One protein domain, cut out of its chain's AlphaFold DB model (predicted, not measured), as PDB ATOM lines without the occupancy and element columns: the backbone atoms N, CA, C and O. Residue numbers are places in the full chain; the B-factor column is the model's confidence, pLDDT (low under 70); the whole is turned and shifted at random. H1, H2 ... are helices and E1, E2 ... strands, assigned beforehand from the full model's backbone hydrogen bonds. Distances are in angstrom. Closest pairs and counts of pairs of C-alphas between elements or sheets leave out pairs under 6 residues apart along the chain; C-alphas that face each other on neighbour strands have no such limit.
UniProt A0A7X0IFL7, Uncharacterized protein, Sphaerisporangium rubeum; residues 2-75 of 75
ATOM      1  N   ARG A   2     188.004 230.764 166.511       57.91
ATOM      2  CA  ARG A   2     187.384 229.424 166.365       57.91
ATOM      3  C   ARG A   2     187.626 228.473 167.556       57.91
ATOM      4  O   ARG A   2     186.736 227.713 167.913       57.91
ATOM      5  N   LYS A   3     188.795 228.567 168.204       52.16
ATOM      6  CA  LYS A   3     189.189 227.718 169.349       52.16
ATOM      7  C   LYS A   3     188.413 228.031 170.638       52.16
ATOM      8  O   LYS A   3     188.094 227.118 171.385       52.16
ATOM      9  N   LEU A   4     188.047 229.300 170.849       56.41
ATOM     10  CA  LEU A   4     187.256 229.741 172.007       56.41
ATOM     11  C   LEU A   4     185.823 229.189 171.955       56.41
ATOM     12  O   LEU A   4     185.298 228.722 172.956       56.41
ATOM     13  N   ARG A   5     185.215 229.176 170.759       56.06
ATOM     14  CA  ARG A   5     183.878 228.601 170.546       56.06
ATOM     15  C   ARG A   5     183.855 227.094 170.802       56.06
ATOM     16  O   ARG A   5     182.909 226.609 171.404       56.06
ATOM     17  N   ALA A   6     184.901 226.378 170.387       57.56
ATOM     18  CA  ALA A   6     185.012 224.943 170.639       57.56
ATOM     19  C   ALA A   6     185.076 224.634 172.144       57.56
ATOM     20  O   ALA A   6     184.358 223.760 172.610       57.56
ATOM     21  N   LEU A   7     185.855 225.412 172.902       55.28
ATOM     22  CA  LEU A   7     186.021 225.252 174.352       55.28
ATOM     23  C   LEU A   7     184.716 225.469 175.136       55.28
ATOM     24  O   LEU A   7     184.408 224.710 176.051       55.28
ATOM     25  N   ILE A   8     183.921 226.468 174.740       59.25
ATOM     26  CA  ILE A   8     182.622 226.758 175.367       59.25
ATOM     27  C   ILE A   8     181.623 225.619 175.105       59.25
ATOM     28  O   ILE A   8     180.911 225.200 176.015       59.25
ATOM     29  N   VAL A   9     181.605 225.075 173.884       58.59
ATOM     30  CA  VAL A   9     180.736 223.940 173.527       58.59
ATOM     31  C   VAL A   9     181.107 222.691 174.334       58.59
ATOM     32  O   VAL A   9     180.218 222.003 174.828       58.59
ATOM     33  N   SER A  10     182.399 222.424 174.542       56.78
ATOM     34  CA  SER A  10     182.853 221.287 175.353       56.78
ATOM     35  C   SER A  10     182.400 221.390 176.813       56.78
ATOM     36  O   SER A  10     181.929 220.406 177.378       56.78
ATOM     37  N   MET A  11     182.490 222.580 177.416       55.62
ATOM     38  CA  MET A  11     182.050 222.791 178.799       55.62
ATOM     39  C   MET A  11     180.529 222.677 178.957       55.62
ATOM     40  O   MET A  11     180.067 222.154 179.967       55.62
ATOM     41  N   ALA A  12     179.746 223.096 177.959       57.28
ATOM     42  CA  ALA A  12     178.289 222.969 177.994       57.28
ATOM     43  C   ALA A  12     177.817 221.505 177.899       57.28
ATOM     44  O   ALA A  12     176.872 221.125 178.586       57.28
ATOM     45  N   VAL A  13     178.487 220.669 177.098       58.00
ATOM     46  CA  VAL A  13     178.146 219.239 176.968       58.00
ATOM     47  C   VAL A  13     178.494 218.469 178.244       58.00
ATOM     48  O   VAL A  13     177.686 217.675 178.720       58.00
ATOM     49  N   VAL A  14     179.660 218.741 178.840       56.72
ATOM     50  CA  VAL A  14     180.063 218.103 180.105       56.72
ATOM     51  C   VAL A  14     179.201 218.596 181.273       56.72
ATOM     52  O   VAL A  14     178.772 217.791 182.094       56.72
ATOM     53  N   GLY A  15     178.876 219.893 181.325       55.69
ATOM     54  CA  GLY A  15     177.986 220.453 182.345       55.69
ATOM     55  C   GLY A  15     176.548 219.939 182.231       55.69
ATOM     56  O   GLY A  15     175.958 219.562 183.237       55.69
ATOM     57  N   GLY A  16     176.001 219.852 181.014       54.03
ATOM     58  CA  GLY A  16     174.645 219.350 180.769       54.03
ATOM     59  C   GLY A  16     174.466 217.870 181.122       54.03
ATOM     60  O   GLY A  16     173.423 217.492 181.650       54.03
ATOM     61  N   ALA A  17     175.494 217.044 180.904       52.44
ATOM     62  CA  ALA A  17     175.455 215.631 181.272       52.44
ATOM     63  C   ALA A  17     175.351 215.431 182.795       52.44
ATOM     64  O   ALA A  17     174.593 214.577 183.241       52.44
ATOM     65  N   LEU A  18     176.034 216.246 183.605       52.50
ATOM     66  CA  LEU A  18     176.024 216.102 185.068       52.50
ATOM     67  C   LEU A  18     174.655 216.396 185.707       52.50
ATOM     68  O   LEU A  18     174.330 215.802 186.732       52.50
ATOM     69  N   PHE A  19     173.822 217.240 185.090       51.28
ATOM     70  CA  PHE A  19     172.457 217.493 185.571       51.28
ATOM     71  C   PHE A  19     171.463 216.384 185.202       51.28
ATOM     72  O   PHE A  19     170.429 216.259 185.854       51.28
ATOM     73  N   ALA A  20     171.771 215.552 184.203       52.34
ATOM     74  CA  ALA A  20     170.899 214.453 183.791       52.34
ATOM     75  C   ALA A  20     170.973 213.234 184.731       52.34
ATOM     76  O   ALA A  20     170.047 212.431 184.761       52.34
ATOM     77  N   PHE A  21     172.044 213.100 185.521       53.84
ATOM     78  CA  PHE A  21     172.217 211.980 186.457       53.84
ATOM     79  C   PHE A  21     171.673 212.261 187.868       53.84
ATOM     80  O   PHE A  21     171.647 211.359 188.700       53.84
ATOM     81  N   GLY A  22     171.259 213.503 188.149       48.62
ATOM     82  CA  GLY A  22     170.814 213.939 189.477       48.62
ATOM     83  C   GLY A  22     169.299 214.002 189.663       48.62
ATOM     84  O   GLY A  22     168.829 214.038 190.797       48.62
ATOM     85  N   SER A  23     168.516 213.981 188.582       48.69
ATOM     86  CA  SER A  23     167.072 213.803 188.693       48.69
ATOM     87  C   SER A  23     166.773 212.316 188.841       48.69
ATOM     88  O   SER A  23     166.313 211.666 187.901       48.69
ATOM     89  N   ALA A  24     167.003 211.769 190.038       53.94
ATOM     90  CA  ALA A  24     166.112 210.709 190.485       53.94
ATOM     91  C   ALA A  24     164.698 211.252 190.238       53.94
ATOM     92  O   ALA A  24     164.430 212.384 190.669       53.94
ATOM     93  N   PRO A  25     163.840 210.565 189.461       52.72
ATOM     94  CA  PRO A  25     162.483 211.040 189.289       52.72
ATOM     95  C   PRO A  25     161.960 211.261 190.703       52.72
ATOM     96  O   PRO A  25     162.027 210.353 191.531       52.72
ATOM     97  N   ALA A  26     161.519 212.481 191.011       53.72
ATOM     98  CA  ALA A  26     160.608 212.661 192.120       53.72
ATOM     99  C   ALA A  26     159.418 211.784 191.731       53.72
ATOM    100  O   ALA A  26     158.629 212.185 190.876       53.72
ATOM    101  N   GLN A  27     159.417 210.526 192.188       53.88
ATOM    102  CA  GLN A  27     158.407 209.533 191.863       53.88
ATOM    103  C   GLN A  27     157.146 210.043 192.547       53.88
ATOM    104  O   GLN A  27     156.882 209.745 193.705       53.88
ATOM    105  N   ALA A  28     156.453 210.961 191.875       58.31
ATOM    106  CA  ALA A  28     155.109 211.334 192.235       58.31
ATOM    107  C   ALA A  28     154.329 210.036 192.129       58.31
ATOM    108  O   ALA A  28     154.225 209.462 191.043       58.31
ATOM    109  N   ASP A  29     153.925 209.553 193.295       72.12
ATOM    110  CA  ASP A  29     153.395 208.219 193.469       72.12
ATOM    111  C   ASP A  29     152.199 208.044 192.531       72.12
ATOM    112  O   ASP A  29     151.194 208.753 192.638       72.12
ATOM    113  N   SER A  30     152.367 207.204 191.513       84.12
ATOM    114  CA  SER A  30     151.448 207.138 190.381       84.12
ATOM    115  C   SER A  30     150.729 205.806 190.390       84.12
ATOM    116  O   SER A  30     151.328 204.763 190.657       84.12
ATOM    117  N   ILE A  31     149.432 205.821 190.080       86.31
ATOM    118  CA  ILE A  31     148.682 204.575 189.931       86.31
ATOM    119  C   ILE A  31     149.292 203.791 188.768       86.31
ATOM    120  O   ILE A  31     149.292 204.260 187.630       86.31
ATOM    121  N   ARG A  32     149.795 202.589 189.055       89.25
ATOM    122  CA  ARG A  32     150.388 201.704 188.047       89.25
ATOM    123  C   ARG A  32     149.364 200.714 187.517       89.25
ATOM    124  O   ARG A  32     149.227 200.563 186.307       89.25
ATOM    125  N   TYR A  33     148.646 200.056 188.429       93.00
ATOM    126  CA  TYR A  33     147.745 198.948 188.118       93.00
ATOM    127  C   TYR A  33     146.572 198.870 189.097       93.00
ATOM    128  O   TYR A  33     146.625 199.399 190.207       93.00
ATOM    129  N   VAL A  34     145.514 198.176 188.675       94.25
ATOM    130  CA  VAL A  34     144.337 197.868 189.493       94.25
ATOM    131  C   VAL A  34     144.060 196.371 189.400       94.25
ATOM    132  O   VAL A  34     143.957 195.824 188.304       94.25
ATOM    133  N   TYR A  35     143.926 195.720 190.548       95.31
ATOM    134  CA  TYR A  35     143.767 194.276 190.701       95.31
ATOM    135  C   TYR A  35     142.434 193.934 191.357       95.31
ATOM    136  O   TYR A  35     141.872 194.750 192.078       95.31
ATOM    137  N   TYR A  36     141.923 192.722 191.148       94.50
ATOM    138  CA  TYR A  36     140.739 192.255 191.881       94.50
ATOM    139  C   TYR A  36     141.082 191.805 193.299       94.50
ATOM    140  O   TYR A  36     140.337 192.095 194.229       94.50
ATOM    141  N   TYR A  37     142.216 191.126 193.474       95.50
ATOM    142  CA  TYR A  37     142.630 190.603 194.767       95.50
ATOM    143  C   TYR A  37     143.770 191.418 195.367       95.50
ATOM    144  O   TYR A  37     144.683 191.870 194.674       95.50
ATOM    145  N   GLN A  38     143.744 191.538 196.695       95.38
ATOM    146  CA  GLN A  38     144.822 192.153 197.465       95.38
ATOM    147  C   GLN A  38     146.165 191.460 197.196       95.38
ATOM    148  O   GLN A  38     147.182 192.128 197.026       95.38
ATOM    149  N   SER A  39     146.161 190.125 197.119       96.81
ATOM    150  CA  SER A  39     147.353 189.309 196.856       96.81
ATOM    151  C   SER A  39     148.042 189.682 195.549       96.81
ATOM    152  O   SER A  39     149.267 189.767 195.511       96.81
ATOM    153  N   ASP A  40     147.264 189.945 194.500       97.19
ATOM    154  CA  ASP A  40     147.793 190.265 193.175       97.19
ATOM    155  C   ASP A  40     148.407 191.664 193.154       97.19
ATOM    156  O   ASP A  40     149.442 191.869 192.522       97.19
ATOM    157  N   CYS A  41     147.828 192.598 193.919       96.69
ATOM    158  CA  CYS A  41     148.412 193.920 194.118       96.69
ATOM    159  C   CYS A  41     149.794 193.821 194.768       96.69
ATOM    160  O   CYS A  41     150.771 194.331 194.221       96.69
ATOM    161  N   TYR A  42     149.922 193.104 195.889       97.19
ATOM    162  CA  TYR A  42     151.231 192.944 196.526       97.19
ATOM    163  C   TYR A  42     152.219 192.185 195.636       97.19
ATOM    164  O   TYR A  42     153.382 192.571 195.563       97.19
ATOM    165  N   ASN A  43     151.774 191.143 194.927       97.69
ATOM    166  CA  ASN A  43     152.629 190.387 194.012       97.69
ATOM    167  C   ASN A  43     153.188 191.281 192.890       97.69
ATOM    168  O   ASN A  43     154.405 191.355 192.720       97.69
ATOM    169  N   GLY A  44     152.323 192.033 192.200       96.56
ATOM    170  CA  GLY A  44     152.737 192.999 191.182       96.56
ATOM    171  C   GLY A  44     153.704 194.052 191.729       96.56
ATOM    172  O   GLY A  44     154.702 194.364 191.083       96.56
ATOM    173  N   GLY A  45     153.460 194.532 192.953       96.19
ATOM    174  CA  GLY A  45     154.336 195.459 193.672       96.19
ATOM    175  C   GLY A  45     155.742 194.919 193.894       96.19
ATOM    176  O   GLY A  45     156.721 195.584 193.548       96.19
ATOM    177  N   TYR A  46     155.851 193.693 194.406       97.44
ATOM    178  CA  TYR A  46     157.139 193.038 194.616       97.44
ATOM    179  C   TYR A  46     157.865 192.743 193.303       97.44
ATOM    180  O   TYR A  46     159.075 192.957 193.227       97.44
ATOM    181  N   LEU A  47     157.152 192.300 192.263       97.12
ATOM    182  CA  LEU A  47     157.744 192.080 190.941       97.12
ATOM    183  C   LEU A  47     158.310 193.376 190.355       97.12
ATOM    184  O   LEU A  47     159.424 193.374 189.839       97.12
ATOM    185  N   GLY A  48     157.604 194.499 190.495       94.44
ATOM    186  CA  GLY A  48     158.117 195.785 190.026       94.44
ATOM    187  C   GLY A  48     159.351 196.274 190.790       94.44
ATOM    188  O   GLY A  48     160.237 196.858 190.167       94.44
ATOM    189  N   ILE A  49     159.480 195.962 192.088       94.25
ATOM    190  CA  ILE A  49     160.742 196.175 192.823       94.25
ATOM    191  C   ILE A  49     161.848 195.281 192.247       94.25
ATOM    192  O   ILE A  49     162.938 195.764 191.948       94.25
ATOM    193  N   GLN A  50     161.578 193.985 192.052       96.19
ATOM    194  CA  GLN A  50     162.562 193.030 191.520       96.19
ATOM    195  C   GLN A  50     163.053 193.405 190.118       96.19
ATOM    196  O   GLN A  50     164.214 193.170 189.786       96.19
ATOM    197  N   TRP A  51     162.185 193.991 189.295       94.44
ATOM    198  CA  TRP A  51     162.499 194.418 187.931       94.44
ATOM    199  C   TRP A  51     163.034 195.853 187.849       94.44
ATOM    200  O   TRP A  51     163.351 196.325 186.757       94.44
ATOM    201  N   GLY A  52     163.160 196.544 188.985       91.69
ATOM    202  CA  GLY A  52     163.696 197.902 189.057       91.69
ATOM    203  C   GLY A  52     162.777 198.968 188.458       91.69
ATOM    204  O   GLY A  52     163.254 200.025 188.053       91.69
ATOM    205  N   TRP A  53     161.471 198.706 188.373       88.38
ATOM    206  CA  TRP A  53     160.482 199.665 187.868       88.38
ATOM    207  C   TRP A  53     160.157 200.758 188.891       88.38
ATOM    208  O   TRP A  53     159.895 201.902 188.518       88.38
ATOM    209  N   TRP A  54     160.201 200.414 190.178       90.12
ATOM    210  CA  TRP A  54     160.012 201.333 191.298       90.12
ATOM    211  C   TRP A  54     160.794 200.877 192.529       90.12
ATOM    212  O   TRP A  54     161.208 199.723 192.634       90.12
ATOM    213  N   THR A  55     161.013 201.805 193.461       91.88
ATOM    214  CA  THR A  55     161.775 201.551 194.698       91.88
ATOM    215  C   THR A  55     160.891 201.140 195.871       91.88
ATOM    216  O   THR A  55     161.341 200.437 196.773       91.88
ATOM    217  N   ASN A  56     159.628 201.551 195.844       91.94
ATOM    218  CA  ASN A  56     158.610 201.192 196.813       91.94
ATOM    219  C   ASN A  56     157.262 201.095 196.093       91.94
ATOM    220  O   ASN A  56     157.125 201.582 194.975       91.94
ATOM    221  N   PHE A  57     156.281 200.466 196.726       93.69
ATOM    222  CA  PHE A  57     154.910 200.441 196.244       93.69
ATOM    223  C   PHE A  57     153.955 200.437 197.428       93.69
ATOM    224  O   PHE A  57     154.327 200.131 198.561       93.69
ATOM    225  N   ASN A  58     152.690 200.695 197.149       94.19
ATOM    226  CA  ASN A  58     151.626 200.506 198.114       94.19
ATOM    227  C   ASN A  58     150.393 199.917 197.434       94.19
ATOM    228  O   ASN A  58     150.214 200.020 196.219       94.19
ATOM    229  N   CYS A  59     149.531 199.331 198.258       94.94
ATOM    230  CA  CYS A  59     148.272 198.737 197.849       94.94
ATOM    231  C   CYS A  59     147.152 199.227 198.760       94.94
ATOM    232  O   CYS A  59     147.254 199.098 199.981       94.94
ATOM    233  N   ALA A  60     146.060 199.723 198.183       93.94
ATOM    234  CA  ALA A  60     144.840 199.999 198.941       93.94
ATOM    235  C   ALA A  60     143.581 199.718 198.123       93.94
ATOM    236  O   ALA A  60     143.650 199.663 196.892       93.94
ATOM    237  N   PRO A  61     142.428 199.538 198.785       93.62
ATOM    238  CA  PRO A  61     141.161 199.376 198.095       93.62
ATOM    239  C   PRO A  61     140.872 200.548 197.151       93.62
ATOM    240  O   PRO A  61     141.010 201.726 197.494       93.62
ATOM    241  N   ALA A  62     140.454 200.187 195.946       85.44
ATOM    242  CA  ALA A  62     140.016 201.049 194.871       85.44
ATOM    243  C   ALA A  62     138.650 201.633 195.225       85.44
ATOM    244  O   ALA A  62     137.629 201.154 194.767       85.44
ATOM    245  N   ASN A  63     138.596 202.657 196.072       86.50
ATOM    246  CA  ASN A  63     137.333 203.286 196.477       86.50
ATOM    247  C   ASN A  63     136.741 204.188 195.371       86.50
ATOM    248  O   ASN A  63     136.335 205.316 195.642       86.50
ATOM    249  N   PHE A  64     136.733 203.735 194.112       83.88
ATOM    250  CA  PHE A  64     136.243 204.532 192.986       83.88
ATOM    251  C   PHE A  64     134.717 204.696 193.020       83.88
ATOM    252  O   PHE A  64     134.211 205.752 192.646       83.88
ATOM    253  N   TYR A  65     133.992 203.674 193.490       85.94
ATOM    254  CA  TYR A  65     132.534 203.669 193.632       85.94
ATOM    255  C   TYR A  65     132.101 202.855 194.867       85.94
ATOM    256  O   TYR A  65     132.861 201.999 195.331       85.94
ATOM    257  N   PRO A  66     130.881 203.064 195.399       85.44
ATOM    258  CA  PRO A  66     130.341 202.234 196.474       85.44
ATOM    259  C   PRO A  66     130.295 200.752 196.072       85.44
ATOM    260  O   PRO A  66     129.672 200.400 195.072       85.44
ATOM    261  N   GLY A  67     130.941 199.889 196.860       85.25
ATOM    262  CA  GLY A  67     131.009 198.444 196.609       85.25
ATOM    263  C   GLY A  67     132.173 197.986 195.726       85.25
ATOM    264  O   GLY A  67     132.237 196.809 195.384       85.25
ATOM    265  N   ASP A  68     133.093 198.880 195.361       87.62
ATOM    266  CA  ASP A  68     134.308 198.491 194.652       87.62
ATOM    267  C   ASP A  68     135.236 197.677 195.572       87.62
ATOM    268  O   ASP A  68     135.566 198.082 196.687       87.62
ATOM    269  N   THR A  69     135.616 196.489 195.110       90.75
ATOM    270  CA  THR A  69     136.439 195.513 195.843       90.75
ATOM    271  C   THR A  69     137.849 195.390 195.280       90.75
ATOM    272  O   THR A  69     138.640 194.575 195.758       90.75
ATOM    273  N   ARG A  70     138.172 196.180 194.252       94.38
ATOM    274  CA  ARG A  70     139.474 196.144 193.592       94.38
ATOM    275  C   ARG A  70     140.548 196.792 194.464       94.38
ATOM    276  O   ARG A  70     140.259 197.490 195.430       94.38
ATOM    277  N   TRP A  71     141.803 196.580 194.103       95.06
ATOM    278  CA  TRP A  71     142.991 197.058 194.798       95.06
ATOM    279  C   TRP A  71     143.864 197.850 193.840       95.06
ATOM    280  O   TRP A  71     144.200 197.368 192.763       95.06
ATOM    281  N   VAL A  72     144.231 199.065 194.222       95.19
ATOM    282  CA  VAL A  72     145.075 199.956 193.430       95.19
ATOM    283  C   VAL A  72     146.509 199.825 193.901       95.19
ATOM    284  O   VAL A  72     146.774 199.952 195.096       95.19
ATOM    285  N   LEU A  73     147.413 199.613 192.949       95.62
ATOM    286  CA  LEU A  73     148.848 199.696 193.157       95.62
ATOM    287  C   LEU A  73     149.341 201.085 192.777       95.62
ATOM    288  O   LEU A  73     149.106 201.531 191.648       95.62
ATOM    289  N   TRP A  74     150.082 201.724 193.679       93.44
ATOM    290  CA  TRP A  74     150.800 202.960 193.386       93.44
ATOM    291  C   TRP A  74     152.290 202.843 193.705       93.44
ATOM    292  O   TRP A  74     152.663 202.150 194.659       93.44
ATOM    293  N   ALA A  75     153.108 203.437 192.832       89.06
ATOM    294  CA  ALA A  75     154.569 203.479 192.910       89.06
ATOM    295  C   ALA A  75     155.164 204.601 192.037       89.06
ATOM    296  O   ALA A  75     154.448 205.149 191.158       89.06
TER     297      ALA A  75
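This is residues 2 to 75 of the 75 residues of an uncharacterized protein of Sphaerisporangium rubeum (UniProt A0A7X0IFL7). Look first for a small head with a long arm: in the head, a sheet of three short strands has the helix H2 packed over one face, and the arm, residues 2 to 26 with the helix H1, sticks out from it and makes much of the length. The 74 printed residues hold two named helices and three named strands, in the chain order H1, E1, H2, E2, E3. The sheet has the order E1, E3, E2, all antiparallel, and the class is mixed, helices and strands. The whole is extended, with a radius of gyration of the C-alphas of 21.2 A and spans of 71 by 26 by 13 A.

Begin at the sheet: find C-alpha 31 at (148.682, 204.575, 189.931), where E1 starts, residues 31 to 35, 11.4 A long. E3, residues 71 to 74, is 9.9 A long and ends at C-alpha 74 at (150.800, 202.960, 193.386). E2, residues 58 to 61, measures 10.5 A. H2, residues 38 to 50, runs 18.7 A. Last, go to C-alpha 2 at (187.384, 229.424, 166.365), from which H1, residues 2 to 20, runs 28.3 A.

Look at the inner strand E3: it is antiparallel to the edge strand E1, at 158 degrees between directions, with N 35 and O 71 at 2.8 A and N 71 and O 35 at 2.7 A, within hydrogen-bond range. With the other edge strand, E2, it forms an antiparallel hairpin at 150 degrees, where N 72 and O 60 are 2.8 A apart, also within range. H2 is on the sheet at a height over the sheet of 8.8 A, two layers with the helix on one face. It runs along the strands, at 12 degrees to E3 on the local plane. It lies over E3 and only just over E1, where 3 of its C-alphas fall, against 2 on E2. The closest C-alphas of H2 and E3 are those of Cys 41 and Leu 73, 5.9 A. E1, H2 and E2 are a split strand-helix-strand unit, two strands running the same way with E3 between them, and its crossover is right-handed. H1 is not on the sheet and is apart from H2. In H2 every O i to N i+4 pair is within hydrogen-bond range, in H1 13 of 15.

Go from Arg 2 to Gly 67 for the two C-alphas farthest apart, 71.1 A. Without the free residues 2 to 26, the body spans 34 by 22 by 11 A. The printed part has no cut and no long link. Look at the B-factor column: the mean pLDDT of the printed part is 78.5, and residues 2 to 28 are under 70.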